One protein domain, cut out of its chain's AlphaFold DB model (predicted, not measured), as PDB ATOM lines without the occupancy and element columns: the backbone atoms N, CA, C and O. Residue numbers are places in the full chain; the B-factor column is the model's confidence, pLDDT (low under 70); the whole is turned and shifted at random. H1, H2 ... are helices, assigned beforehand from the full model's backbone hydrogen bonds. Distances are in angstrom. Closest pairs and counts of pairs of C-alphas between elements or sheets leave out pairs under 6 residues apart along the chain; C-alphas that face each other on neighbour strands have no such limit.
ATOM      1  N   ASN A   5     267.226 268.260 368.760       77.25
ATOM      2  CA  ASN A   5     266.182 267.553 368.022       77.25
ATOM      3  C   ASN A   5     265.225 268.498 367.287       77.25
ATOM      4  O   ASN A   5     264.882 268.227 366.141       77.25
ATOM      5  N   VAL A   6     264.870 269.642 367.882       73.81
ATOM      6  CA  VAL A   6     264.013 270.652 367.229       73.81
ATOM      7  C   VAL A   6     264.729 271.250 366.022       73.81
ATOM      8  O   VAL A   6     264.145 271.429 364.957       73.81
ATOM      9  N   LEU A   7     266.036 271.482 366.157       72.44
ATOM     10  CA  LEU A   7     266.867 272.009 365.079       72.44
ATOM     11  C   LEU A   7     266.984 271.005 363.922       72.44
ATOM     12  O   LEU A   7     266.888 271.392 362.760       72.44
ATOM     13  N   ARG A   8     267.099 269.703 364.220       82.69
ATOM     14  CA  ARG A   8     267.033 268.641 363.200       82.69
ATOM     15  C   ARG A   8     265.671 268.567 362.515       82.69
ATOM     16  O   ARG A   8     265.632 268.351 361.311       82.69
ATOM     17  N   GLN A   9     264.582 268.754 363.255       81.69
ATOM     18  CA  GLN A   9     263.222 268.691 362.721       81.69
ATOM     19  C   GLN A   9     262.913 269.891 361.811       81.69
ATOM     20  O   GLN A   9     262.382 269.707 360.721       81.69
ATOM     21  N   LEU A  10     263.362 271.095 362.181       74.81
ATOM     22  CA  LEU A  10     263.299 272.285 361.320       74.81
ATOM     23  C   LEU A  10     264.168 272.137 360.064       74.81
ATOM     24  O   LEU A  10     263.767 272.536 358.974       74.81
ATOM     25  N   LEU A  11     265.344 271.518 360.193       81.38
ATOM     26  CA  LEU A  11     266.199 271.190 359.052       81.38
ATOM     27  C   LEU A  11     265.667 270.020 358.214       81.38
ATOM     28  O   LEU A  11     266.211 269.777 357.142       81.38
ATOM     29  N   ALA A  12     264.644 269.287 358.659       89.56
ATOM     30  CA  ALA A  12     264.029 268.221 357.873       89.56
ATOM     31  C   ALA A  12     262.995 268.762 356.872       89.56
ATOM     32  O   ALA A  12     262.762 268.128 355.842       89.56
ATOM     33  N   ASP A  13     262.449 269.956 357.094       92.19
ATOM     34  CA  ASP A  13     261.517 270.589 356.164       92.19
ATOM     35  C   ASP A  13     262.261 271.109 354.906       92.19
ATOM     36  O   ASP A  13     263.204 271.906 355.011       92.19
ATOM     37  N   PRO A  14     261.907 270.640 353.691       88.25
ATOM     38  CA  PRO A  14     262.546 271.080 352.453       88.25
ATOM     39  C   PRO A  14     262.275 272.556 352.115       88.25
ATOM     40  O   PRO A  14     263.146 273.208 351.533       88.25
ATOM     41  N   ALA A  15     261.117 273.107 352.492       83.50
ATOM     42  CA  ALA A  15     260.768 274.499 352.222       83.50
ATOM     43  C   ALA A  15     261.618 275.450 353.074       83.50
ATOM     44  O   ALA A  15     262.258 276.364 352.538       83.50
ATOM     45  N   LEU A  16     261.719 275.175 354.379       80.75
ATOM     46  CA  LEU A  16     262.588 275.918 355.300       80.75
ATOM     47  C   LEU A  16     264.057 275.832 354.884       80.75
ATOM     48  O   LEU A  16     264.750 276.850 354.858       80.75
ATOM     49  N   ARG A  17     264.539 274.651 354.475       85.69
ATOM     50  CA  ARG A  17     265.899 274.503 353.930       85.69
ATOM     51  C   ARG A  17     266.139 275.396 352.716       85.69
ATOM     52  O   ARG A  17     267.185 276.041 352.632       85.69
ATOM     53  N   GLY A  18     265.170 275.470 351.803       85.00
ATOM     54  CA  GLY A  18     265.226 276.364 350.648       85.00
ATOM     55  C   GLY A  18     265.317 277.838 351.052       85.00
ATOM     56  O   GLY A  18     266.156 278.572 350.525       85.00
ATOM     57  N   GLN A  19     264.506 278.269 352.021       83.75
ATOM     58  CA  GLN A  19     264.529 279.641 352.539       83.75
ATOM     59  C   GLN A  19     265.855 279.974 353.232       83.75
ATOM     60  O   GLN A  19     266.468 280.994 352.916       83.75
ATOM     61  N   ILE A  20     266.348 279.091 354.105       80.81
ATOM     62  CA  ILE A  20     267.630 279.255 354.804       80.81
ATOM     63  C   ILE A  20     268.781 279.331 353.798       80.81
ATOM     64  O   ILE A  20     269.620 280.224 353.888       80.81
ATOM     65  N   SER A  21     268.808 278.446 352.798       85.25
ATOM     66  CA  SER A  21     269.847 278.447 351.764       85.25
ATOM     67  C   SER A  21     269.855 279.749 350.953       85.25
ATOM     68  O   SER A  21     270.920 280.340 350.742       85.25
ATOM     69  N   ARG A  22     268.675 280.246 350.551       86.81
ATOM     70  CA  ARG A  22     268.542 281.541 349.861       86.81
ATOM     71  C   ARG A  22     268.990 282.697 350.747       86.81
ATOM     72  O   ARG A  22     269.722 283.562 350.276       86.81
ATOM     73  N   LEU A  23     268.598 282.698 352.019       83.38
ATOM     74  CA  LEU A  23     268.979 283.729 352.980       83.38
ATOM     75  C   LEU A  23     270.500 283.765 353.187       83.38
ATOM     76  O   LEU A  23     271.098 284.834 353.086       83.38
ATOM     77  N   ILE A  24     271.133 282.608 353.405       80.94
ATOM     78  CA  ILE A  24     272.592 282.494 353.552       80.94
ATOM     79  C   ILE A  24     273.288 282.974 352.279       80.94
ATOM     80  O   ILE A  24     274.212 283.777 352.357       80.94
ATOM     81  N   SER A  25     272.824 282.539 351.107       87.62
ATOM     82  CA  SER A  25     273.410 282.943 349.824       87.62
ATOM     83  C   SER A  25     273.303 284.453 349.596       87.62
ATOM     84  O   SER A  25     274.270 285.090 349.177       87.62
ATOM     85  N   ASN A  26     272.145 285.042 349.907       83.00
ATOM     86  CA  ASN A  26     271.931 286.482 349.816       83.00
ATOM     87  C   ASN A  26     272.819 287.241 350.805       83.00
ATOM     88  O   ASN A  26     273.425 288.237 350.417       83.00
ATOM     89  N   LYS A  27     272.953 286.744 352.040       82.75
ATOM     90  CA  LYS A  27     273.822 287.334 353.060       82.75
ATOM     91  C   LYS A  27     275.291 287.296 352.644       82.75
ATOM     92  O   LYS A  27     275.925 288.338 352.613       82.75
ATOM     93  N   VAL A  28     275.811 286.139 352.232       87.81
ATOM     94  CA  VAL A  28     277.206 286.003 351.774       87.81
ATOM     95  C   VAL A  28     277.492 286.938 350.598       87.81
ATOM     96  O   VAL A  28     278.536 287.584 350.557       87.81
ATOM     97  N   ARG A  29     276.554 287.060 349.650       88.75
ATOM     98  CA  ARG A  29     276.686 287.997 348.527       88.75
ATOM     99  C   ARG A  29     276.670 289.458 348.987       88.75
ATOM    100  O   ARG A  29     277.411 290.263 348.426       88.75
ATOM    101  N   ALA A  30     275.825 289.808 349.954       80.56
ATOM    102  CA  ALA A  30     275.772 291.153 350.520       80.56
ATOM    103  C   ALA A  30     277.070 291.495 351.269       80.56
ATOM    104  O   ALA A  30     277.650 292.545 351.009       80.56
ATOM    105  N   ASP A  31     277.570 290.576 352.097       82.62
ATOM    106  CA  ASP A  31     278.813 290.732 352.858       82.62
ATOM    107  C   ASP A  31     280.031 290.840 351.922       82.62
ATOM    108  O   ASP A  31     280.905 291.681 352.118       82.62
ATOM    109  N   ALA A  32     280.077 290.051 350.841       88.62
ATOM    110  CA  ALA A  32     281.131 290.164 349.832       88.62
ATOM    111  C   ALA A  32     281.139 291.553 349.167       88.62
ATOM    112  O   ALA A  32     282.189 292.187 349.065       88.62
ATOM    113  N   LYS A  33     279.963 292.065 348.782       89.06
ATOM    114  CA  LYS A  33     279.833 293.417 348.216       89.06
ATOM    115  C   LYS A  33     280.198 294.508 349.222       89.06
ATOM    116  O   LYS A  33     280.810 295.501 348.835       89.06
ATOM    117  N   SER A  34     279.844 294.346 350.500       84.25
ATOM    118  CA  SER A  34     280.208 295.328 351.525       84.25
ATOM    119  C   SER A  34     281.717 295.338 351.775       84.25
ATOM    120  O   SER A  34     282.297 296.404 351.954       84.25
ATOM    121  N   LEU A  35     282.375 294.174 351.735       86.06
ATOM    122  CA  LEU A  35     283.833 294.070 351.826       86.06
ATOM    123  C   LEU A  35     284.530 294.743 350.638       86.06
ATOM    124  O   LEU A  35     285.500 295.472 350.841       86.06
ATOM    125  N   GLU A  36     284.025 294.555 349.416       90.62
ATOM    126  CA  GLU A  36     284.536 295.246 348.224       90.62
ATOM    127  C   GLU A  36     284.393 296.771 348.347       90.62
ATOM    128  O   GLU A  36     285.359 297.504 348.117       90.62
ATOM    129  N   ALA A  37     283.224 297.253 348.777       86.00
ATOM    130  CA  ALA A  37     282.985 298.678 349.001       86.00
ATOM    131  C   ALA A  37     283.919 299.256 350.080       86.00
ATOM    132  O   ALA A  37     284.536 300.301 349.869       86.00
ATOM    133  N   ASN A  38     284.104 298.546 351.196       83.19
ATOM    134  CA  ASN A  38     285.011 298.959 352.269       83.19
ATOM    135  C   ASN A  38     286.478 298.982 351.815       83.19
ATOM    136  O   ASN A  38     287.242 299.862 352.222       83.19
ATOM    137  N   ALA A  39     286.888 298.046 350.954       90.12
ATOM    138  CA  ALA A  39     288.229 298.038 350.380       90.12
ATOM    139  C   ALA A  39     288.460 299.244 349.454       90.12
ATOM    140  O   ALA A  39     289.526 299.860 349.508       90.12
ATOM    141  N   LEU A  40     287.466 299.611 348.635       89.81
ATOM    142  CA  LEU A  40     287.523 300.809 347.791       89.81
ATOM    143  C   LEU A  40     287.585 302.086 348.629       89.81
ATOM    144  O   LEU A  40     288.450 302.927 348.388       89.81
ATOM    145  N   LEU A  41     286.736 302.191 349.650       85.56
ATOM    146  CA  LEU A  41     286.731 303.319 350.576       85.56
ATOM    147  C   LEU A  41     288.084 303.448 351.283       85.56
ATOM    148  O   LEU A  41     288.674 304.522 351.291       85.56
ATOM    149  N   SER A  42     288.647 302.343 351.777       86.81
ATOM    150  CA  SER A  42     289.970 302.339 352.417       86.81
ATOM    151  C   SER A  42     291.072 302.850 351.483       86.81
ATOM    152  O   SER A  42     291.929 303.623 351.909       86.81
ATOM    153  N   ARG A  43     291.043 302.470 350.198       91.94
ATOM    154  CA  ARG A  43     291.989 302.984 349.192       91.94
ATOM    155  C   ARG A  43     291.813 304.484 348.965       91.94
ATOM    156  O   ARG A  43     292.805 305.206 348.984       91.94
ATOM    157  N   GLN A  44     290.574 304.954 348.826       86.88
ATOM    158  CA  GLN A  44     290.276 306.380 348.661       86.88
ATOM    159  C   GLN A  44     290.727 307.204 349.873       86.88
ATOM    160  O   GLN A  44     291.323 308.263 349.699       86.88
ATOM    161  N   LEU A  45     290.516 306.706 351.096       84.69
ATOM    162  CA  LEU A  45     290.999 307.359 352.316       84.69
ATOM    163  C   LEU A  45     292.531 307.479 352.324       84.69
ATOM    164  O   LEU A  45     293.059 308.524 352.698       84.69
ATOM    165  N   ILE A  46     293.251 306.435 351.893       90.25
ATOM    166  CA  ILE A  46     294.720 306.455 351.796       90.25
ATOM    167  C   ILE A  46     295.186 307.473 350.747       90.25
ATOM    168  O   ILE A  46     296.119 308.233 351.009       90.25
ATOM    169  N   GLU A  47     294.537 307.523 349.581       90.06
ATOM    170  CA  GLU A  47     294.855 308.491 348.523       90.06
ATOM    171  C   GLU A  47     294.604 309.937 348.971       90.06
ATOM    172  O   GLU A  47     295.472 310.796 348.799       90.06
ATOM    173  N   LEU A  48     293.455 310.203 349.601       85.75
ATOM    174  CA  LEU A  48     293.116 311.523 350.138       85.75
ATOM    175  C   LEU A  48     294.078 311.942 351.253       85.75
ATOM    176  O   LEU A  48     294.571 313.068 351.240       85.75
ATOM    177  N   ALA A  49     294.420 311.030 352.166       84.00
ATOM    178  CA  ALA A  49     295.421 311.283 353.199       84.00
ATOM    179  C   ALA A  49     296.813 311.560 352.601       84.00
ATOM    180  O   ALA A  49     297.574 312.363 353.143       84.00
ATOM    181  N   GLY A  50     297.148 310.922 351.474       88.44
ATOM    182  CA  GLY A  50     298.359 311.196 350.704       88.44
ATOM    183  C   GLY A  50     298.377 312.609 350.116       88.44
ATOM    184  O   GLY A  50     299.370 313.316 350.289       88.44
ATOM    185  N   ARG A  51     297.276 313.046 349.488       87.00
ATOM    186  CA  ARG A  51     297.132 314.408 348.930       87.00
ATOM    187  C   ARG A  51     297.138 315.487 350.006       87.00
ATOM    188  O   ARG A  51     297.804 316.506 349.850       87.00
ATOM    189  N   ALA A  52     296.478 315.244 351.140       83.81
ATOM    190  CA  ALA A  52     296.476 316.177 352.264       83.81
ATOM    191  C   ALA A  52     297.903 316.476 352.768       83.81
ATOM    192  O   ALA A  52     298.239 317.622 353.058       83.81
ATOM    193  N   ARG A  53     298.793 315.471 352.782       86.38
ATOM    194  CA  ARG A  53     300.215 315.655 353.142       86.38
ATOM    195  C   ARG A  53     301.010 316.495 352.139       86.38
ATOM    196  O   ARG A  53     302.076 316.985 352.498       86.38
ATOM    197  N   GLN A  54     300.526 316.647 350.908       90.25
ATOM    198  CA  GLN A  54     301.174 317.430 349.850       90.25
ATOM    199  C   GLN A  54     300.747 318.911 349.852       90.25
ATOM    200  O   GLN A  54     301.260 319.681 349.047       90.25
ATOM    201  N   GLY A  55     299.879 319.333 350.784       85.50
ATOM    202  CA  GLY A  55     299.505 320.742 350.979       85.50
ATOM    203  C   GLY A  55     298.305 321.230 350.156       85.50
ATOM    204  O   GLY A  55     298.057 322.428 350.098       85.50
ATOM    205  N   GLU A  56     297.538 320.326 349.543       80.00
ATOM    206  CA  GLU A  56     296.400 320.629 348.652       80.00
ATOM    207  C   GLU A  56     295.035 320.804 349.389       80.00
ATOM    208  O   GLU A  56     293.981 320.477 348.853       80.00
ATOM    209  N   SER A  57     295.011 321.242 350.657       66.75
ATOM    210  CA  SER A  57     294.128 320.605 351.661       66.75
ATOM    211  C   SER A  57     293.078 321.445 352.432       66.75
ATOM    212  O   SER A  57     292.962 321.260 353.642       66.75
ATOM    213  N   SER A  58     292.256 322.311 351.825       71.81
ATOM    214  CA  SER A  58     291.059 322.811 352.554       71.81
ATOM    215  C   SER A  58     289.820 321.946 352.325       71.81
ATOM    216  O   SER A  58     289.123 321.587 353.275       71.81
ATOM    217  N   ASP A  59     289.562 321.566 351.076       79.19
ATOM    218  CA  ASP A  59     288.255 321.011 350.702       79.19
ATOM    219  C   ASP A  59     288.180 319.490 350.910       79.19
ATOM    220  O   ASP A  59     287.123 318.942 351.230       79.19
ATOM    221  N   SER A  60     289.315 318.795 350.807       78.12
ATOM    222  CA  SER A  60     289.413 317.339 350.978       78.12
ATOM    223  C   SER A  60     289.174 316.878 352.420       78.12
ATOM    224  O   SER A  60     288.592 315.812 352.633       78.12
ATOM    225  N   ASP A  61     289.535 317.698 353.410       82.06
ATOM    226  CA  ASP A  61     289.321 317.411 354.833       82.06
ATOM    227  C   ASP A  61     287.830 317.394 355.204       82.06
ATOM    228  O   ASP A  61     287.395 316.573 356.018       82.06
ATOM    229  N   GLY A  62     287.027 318.271 354.590       86.50
ATOM    230  CA  GLY A  62     285.576 318.304 354.788       86.50
ATOM    231  C   GLY A  62     284.900 317.037 354.265       86.50
ATOM    232  O   GLY A  62     284.113 316.412 354.979       86.50
ATOM    233  N   VAL A  63     285.275 316.609 353.055       85.06
ATOM    234  CA  VAL A  63     284.749 315.390 352.422       85.06
ATOM    235  C   VAL A  63     285.131 314.142 353.220       85.06
ATOM    236  O   VAL A  63     284.284 313.282 353.454       85.06
ATOM    237  N   LEU A  64     286.376 314.054 353.701       82.06
ATOM    238  CA  LEU A  64     286.841 312.924 354.507       82.06
ATOM    239  C   LEU A  64     286.033 312.779 355.802       82.06
ATOM    240  O   LEU A  64     285.602 311.682 356.156       82.06
ATOM    241  N   ARG A  65     285.810 313.895 356.507       87.25
ATOM    242  CA  ARG A  65     285.022 313.912 357.747       87.25
ATOM    243  C   ARG A  65     283.574 313.518 357.497       87.25
ATOM    244  O   ARG A  65     283.030 312.747 358.282       87.25
ATOM    245  N   GLN A  66     282.976 314.017 356.417       89.12
ATOM    246  CA  GLN A  66     281.613 313.663 356.033       89.12
ATOM    247  C   GLN A  66     281.495 312.165 355.723       89.12
ATOM    248  O   GLN A  66     280.602 311.509 356.249       89.12
ATOM    249  N   LEU A  67     282.441 311.599 354.969       84.31
ATOM    250  CA  LEU A  67     282.446 310.175 354.627       84.31
ATOM    251  C   LEU A  67     282.618 309.276 355.861       84.31
ATOM    252  O   LEU A  67     281.912 308.282 356.017       84.31
ATOM    253  N   VAL A  68     283.542 309.625 356.764       85.75
ATOM    254  CA  VAL A  68     283.729 308.890 358.026       85.75
ATOM    255  C   VAL A  68     282.467 308.968 358.884       85.75
ATOM    256  O   VAL A  68     282.065 307.958 359.455       85.75
ATOM    257  N   LYS A  69     281.824 310.139 358.946       91.56
ATOM    258  CA  LYS A  69     280.568 310.324 359.674       91.56
ATOM    259  C   LYS A  69     279.458 309.435 359.112       91.56
ATOM    260  O   LYS A  69     278.870 308.677 359.870       91.56
ATOM    261  N   GLU A  70     279.233 309.454 357.799       89.56
ATOM    262  CA  GLU A  70     278.233 308.595 357.150       89.56
ATOM    263  C   GLU A  70     278.498 307.106 357.405       89.56
ATOM    264  O   GLU A  70     277.566 306.328 357.616       89.56
ATOM    265  N   HIS A  71     279.769 306.696 357.443       85.12
ATOM    266  CA  HIS A  71     280.114 305.310 357.729       85.12
ATOM    267  C   HIS A  71     279.831 304.923 359.189       85.12
ATOM    268  O   HIS A  71     279.351 303.818 359.445       85.12
ATOM    269  N   LEU A  72     280.081 305.825 360.143       88.25
ATOM    270  CA  LEU A  72     279.725 305.619 361.551       88.25
ATOM    271  C   LEU A  72     278.203 305.561 361.743       88.25
ATOM    272  O   LEU A  72     277.724 304.619 362.376       88.25
ATOM    273  N   ASP A  73     277.454 306.482 361.128       89.31
ATOM    274  CA  ASP A  73     275.983 306.521 361.173       89.31
ATOM    275  C   ASP A  73     275.373 305.221 360.595       89.31
ATOM    276  O   ASP A  73     274.395 304.670 361.117       89.31
ATOM    277  N   TYR A  74     275.987 304.667 359.541       85.44
ATOM    278  CA  TYR A  74     275.602 303.373 358.972       85.44
ATOM    279  C   TYR A  74     275.772 302.214 359.968       85.44
ATOM    280  O   TYR A  74     274.845 301.419 360.154       85.44
ATOM    281  N   TYR A  75     276.932 302.100 360.629       86.75
ATOM    282  CA  TYR A  75     277.158 301.024 361.602       86.75
ATOM    283  C   TYR A  75     276.266 301.163 362.833       86.75
ATOM    284  O   TYR A  75     275.761 300.153 363.323       86.75
ATOM    285  N   GLU A  76     276.027 302.387 363.304       91.81
ATOM    286  CA  GLU A  76     275.083 302.645 364.392       91.81
ATOM    287  C   GLU A  76     273.682 302.125 364.038       91.81
ATOM    288  O   GLU A  76     273.074 301.376 364.807       91.81
ATOM    289  N   THR A  77     273.205 302.425 362.828       88.06
ATOM    290  CA  THR A  77     271.909 301.934 362.333       88.06
ATOM    291  C   THR A  77     271.857 300.404 362.293       88.06
ATOM    292  O   THR A  77     270.872 299.801 362.727       88.06
ATOM    293  N   LEU A  78     272.922 299.753 361.815       82.75
ATOM    294  CA  LEU A  78     272.998 298.293 361.712       82.75
ATOM    295  C   LEU A  78     272.983 297.621 363.094       82.75
ATOM    296  O   LEU A  78     272.272 296.630 363.298       82.75
ATOM    297  N   VAL A  79     273.719 298.175 364.060       84.44
ATOM    298  CA  VAL A  79     273.738 297.693 365.449       84.44
ATOM    299  C   VAL A  79     272.360 297.846 366.090       84.44
ATOM    300  O   VAL A  79     271.846 296.877 366.653       84.44
ATOM    301  N   ASN A  80     271.726 299.011 365.942       83.31
ATOM    302  CA  ASN A  80     270.394 299.274 366.487       83.31
ATOM    303  C   ASN A  80     269.336 298.336 365.893       83.31
ATOM    304  O   ASN A  80     268.526 297.767 366.628       83.31
ATOM    305  N   LEU A  81     269.377 298.100 364.579       83.19
ATOM    306  CA  LEU A  81     268.468 297.168 363.914       83.19
ATOM    307  C   LEU A  81     268.660 295.730 364.420       83.19
ATOM    308  O   LEU A  81     267.682 295.029 364.685       83.19
ATOM    309  N   THR A  82     269.915 295.304 364.584       79.00
ATOM    310  CA  THR A  82     270.258 293.968 365.090       79.00
ATOM    311  C   THR A  82     269.787 293.785 366.532       79.00
ATOM    312  O   THR A  82     269.205 292.753 366.867       79.00
ATOM    313  N   LEU A  83     269.977 294.797 367.382       84.94
ATOM    314  CA  LEU A  83     269.503 294.786 368.764       84.94
ATOM    315  C   LEU A  83     267.972 294.706 368.832       84.94
ATOM    316  O   LEU A  83     267.443 293.831 369.516       84.94
ATOM    317  N   ALA A  84     267.266 295.554 368.081       76.31
ATOM    318  CA  ALA A  84     265.803 295.574 368.045       76.31
ATOM    319  C   ALA A  84     265.205 294.272 367.486       76.31
ATOM    320  O   ALA A  84     264.116 293.853 367.879       76.31
ATOM    321  N   PHE A  85     265.887 293.623 366.541       81.88
ATOM    322  CA  PHE A  85     265.510 292.292 366.071       81.88
ATOM    323  C   PHE A  85     265.690 291.237 367.170       81.88
ATOM    324  O   PHE A  85     264.755 290.492 367.451       81.88
ATOM    325  N   ASN A  86     266.854 291.203 367.825       76.69
ATOM    326  CA  ASN A  86     267.137 290.238 368.889       76.69
ATOM    327  C   ASN A  86     266.207 290.406 370.094       76.69
ATOM    328  O   ASN A  86     265.803 289.407 370.677       76.69
ATOM    329  N   GLN A  87     265.838 291.642 370.445       81.56
ATOM    330  CA  GLN A  87     264.845 291.919 371.486       81.56
ATOM    331  C   GLN A  87     263.475 291.361 371.106       81.56
ATOM    332  O   GLN A  87     262.945 290.546 371.847       81.56
ATOM    333  N   ARG A  88     262.957 291.679 369.913       76.94
ATOM    334  CA  ARG A  88     261.678 291.121 369.436       76.94
ATOM    335  C   ARG A  88     261.682 289.594 369.403       76.94
ATOM    336  O   ARG A  88     260.698 288.972 369.787       76.94
ATOM    337  N   LEU A  89     262.786 288.991 368.965       74.19
ATOM    338  CA  LEU A  89     262.941 287.539 368.961       74.19
ATOM    339  C   LEU A  89     262.962 286.973 370.387       74.19
ATOM    340  O   LEU A  89     262.312 285.966 370.653       74.19
ATOM    341  N   ALA A  90     263.685 287.614 371.307       74.81
ATOM    342  CA  ALA A  90     263.716 287.220 372.710       74.81
ATOM    343  C   ALA A  90     262.335 287.356 373.363       74.81
ATOM    344  O   ALA A  90     261.925 286.448 374.073       74.81
ATOM    345  N   ASP A  91     261.592 288.425 373.077       75.88
ATOM    346  CA  ASP A  91     260.236 288.645 373.583       75.88
ATOM    347  C   ASP A  91     259.262 287.589 373.054       75.88
ATOM    348  O   ASP A  91     258.475 287.040 373.818       75.88
ATOM    349  N   GLN A  92     259.361 287.225 371.771       75.50
ATOM    350  CA  GLN A  92     258.580 286.128 371.193       75.50
ATOM    351  C   GLN A  92     258.924 284.782 371.839       75.50
ATOM    352  O   GLN A  92     258.028 284.029 372.211       75.50
ATOM    353  N   LEU A  93     260.214 284.482 372.017       71.94
ATOM    354  CA  LEU A  93     260.658 283.246 372.665       71.94
ATOM    355  C   LEU A  93     260.253 283.194 374.141       71.94
ATOM    356  O   LEU A  93     259.844 282.140 374.618       71.94
ATOM    357  N   ASN A  94     260.330 284.316 374.853       75.75
ATOM    358  CA  ASN A  94     259.894 284.423 376.240       75.75
ATOM    359  C   ASN A  94     258.372 284.335 376.350       75.75
ATOM    360  O   ASN A  94     257.894 283.687 377.269       75.75
ATOM    361  N   GLY A  95     257.612 284.899 375.408       69.62
ATOM    362  CA  GLY A  95     256.162 284.720 375.332       69.62
ATOM    363  C   GLY A  95     255.771 283.253 375.141       69.62
ATOM    364  O   GLY A  95     254.865 282.767 375.809       69.62
ATOM    365  N   VAL A  96     256.513 282.514 374.310       66.56
ATOM    366  CA  VAL A  96     256.333 281.063 374.129       66.56
ATOM    367  C   VAL A  96     256.800 280.267 375.355       66.56
ATOM    368  O   VAL A  96     256.186 279.270 375.712       66.56
ATOM    369  N   ALA A  97     257.871 280.685 376.034       57.62
ATOM    370  CA  ALA A  97     258.400 279.985 377.211       57.62
ATOM    371  C   ALA A  97     257.603 280.264 378.500       57.62
ATOM    372  O   ALA A  97     257.540 279.407 379.378       57.62
ATOM    373  N   GLN A  98     257.003 281.450 378.623       54.56
ATOM    374  CA  GLN A  98     256.098 281.825 379.717       54.56
ATOM    375  C   GLN A  98     254.690 281.262 379.527       54.56
ATOM    376  O   GLN A  98     253.943 281.154 380.497       54.56
ATOM    377  N   GLN A  99     254.355 280.794 378.323       49.00
ATOM    378  CA  GLN A  99     253.349 279.752 378.145       49.00
ATOM    379  C   GLN A  99     253.922 278.419 378.652       49.00
ATOM    380  O   GLN A  99     254.053 277.450 377.909       49.00
TER     381      GLN A  99
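AT A GLANCE: This is residues 5 to 99 of the 324 residues of an uncharacterized protein of Paraburkholderia caballeronis (UniProt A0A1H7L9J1). Two long helices, H2 and H3, make a narrow V, a helical hairpin closed at its turn and open at the other end, where short H1 stands crosswise before H2. The printed part has 95 residues with three named helices, in the order H1, H2, H3, and no named strand: all helix. It is an extended rod, radius of gyration of the C-alphas 21.5 A, spanning 66 by 29 by 16 A.

HOW THE PARTS SIT: H1, residues 5 to 10, is close to but not clearly touching H2, residues 14 to 52; the closest C-alphas, of Leu 10 and Leu 16, are 7.1 A apart. Hairpin partners H2 and H3, residues 59 to 98, run opposite ways at a shallow tilt of 24 degrees. They touch with residues 45 to 52 and 60 to 64 alone, closest at C-alphas 48 and 60, 6.9 A. In the three helices every O i to N i+4 pair is within hydrogen-bond range.

IN THESE COORDINATES: H1 begins at C-alpha 5 (266.182, 267.553, 368.022) and measures 8.7 A, H2 56.4 A. H3, 58.4 A, ends at C-alpha 98 (256.098, 281.825, 379.717).

THE WHOLE: The printed part has no cut and no long link. Residues 57 and 95 to 99 have pLDDT under 70.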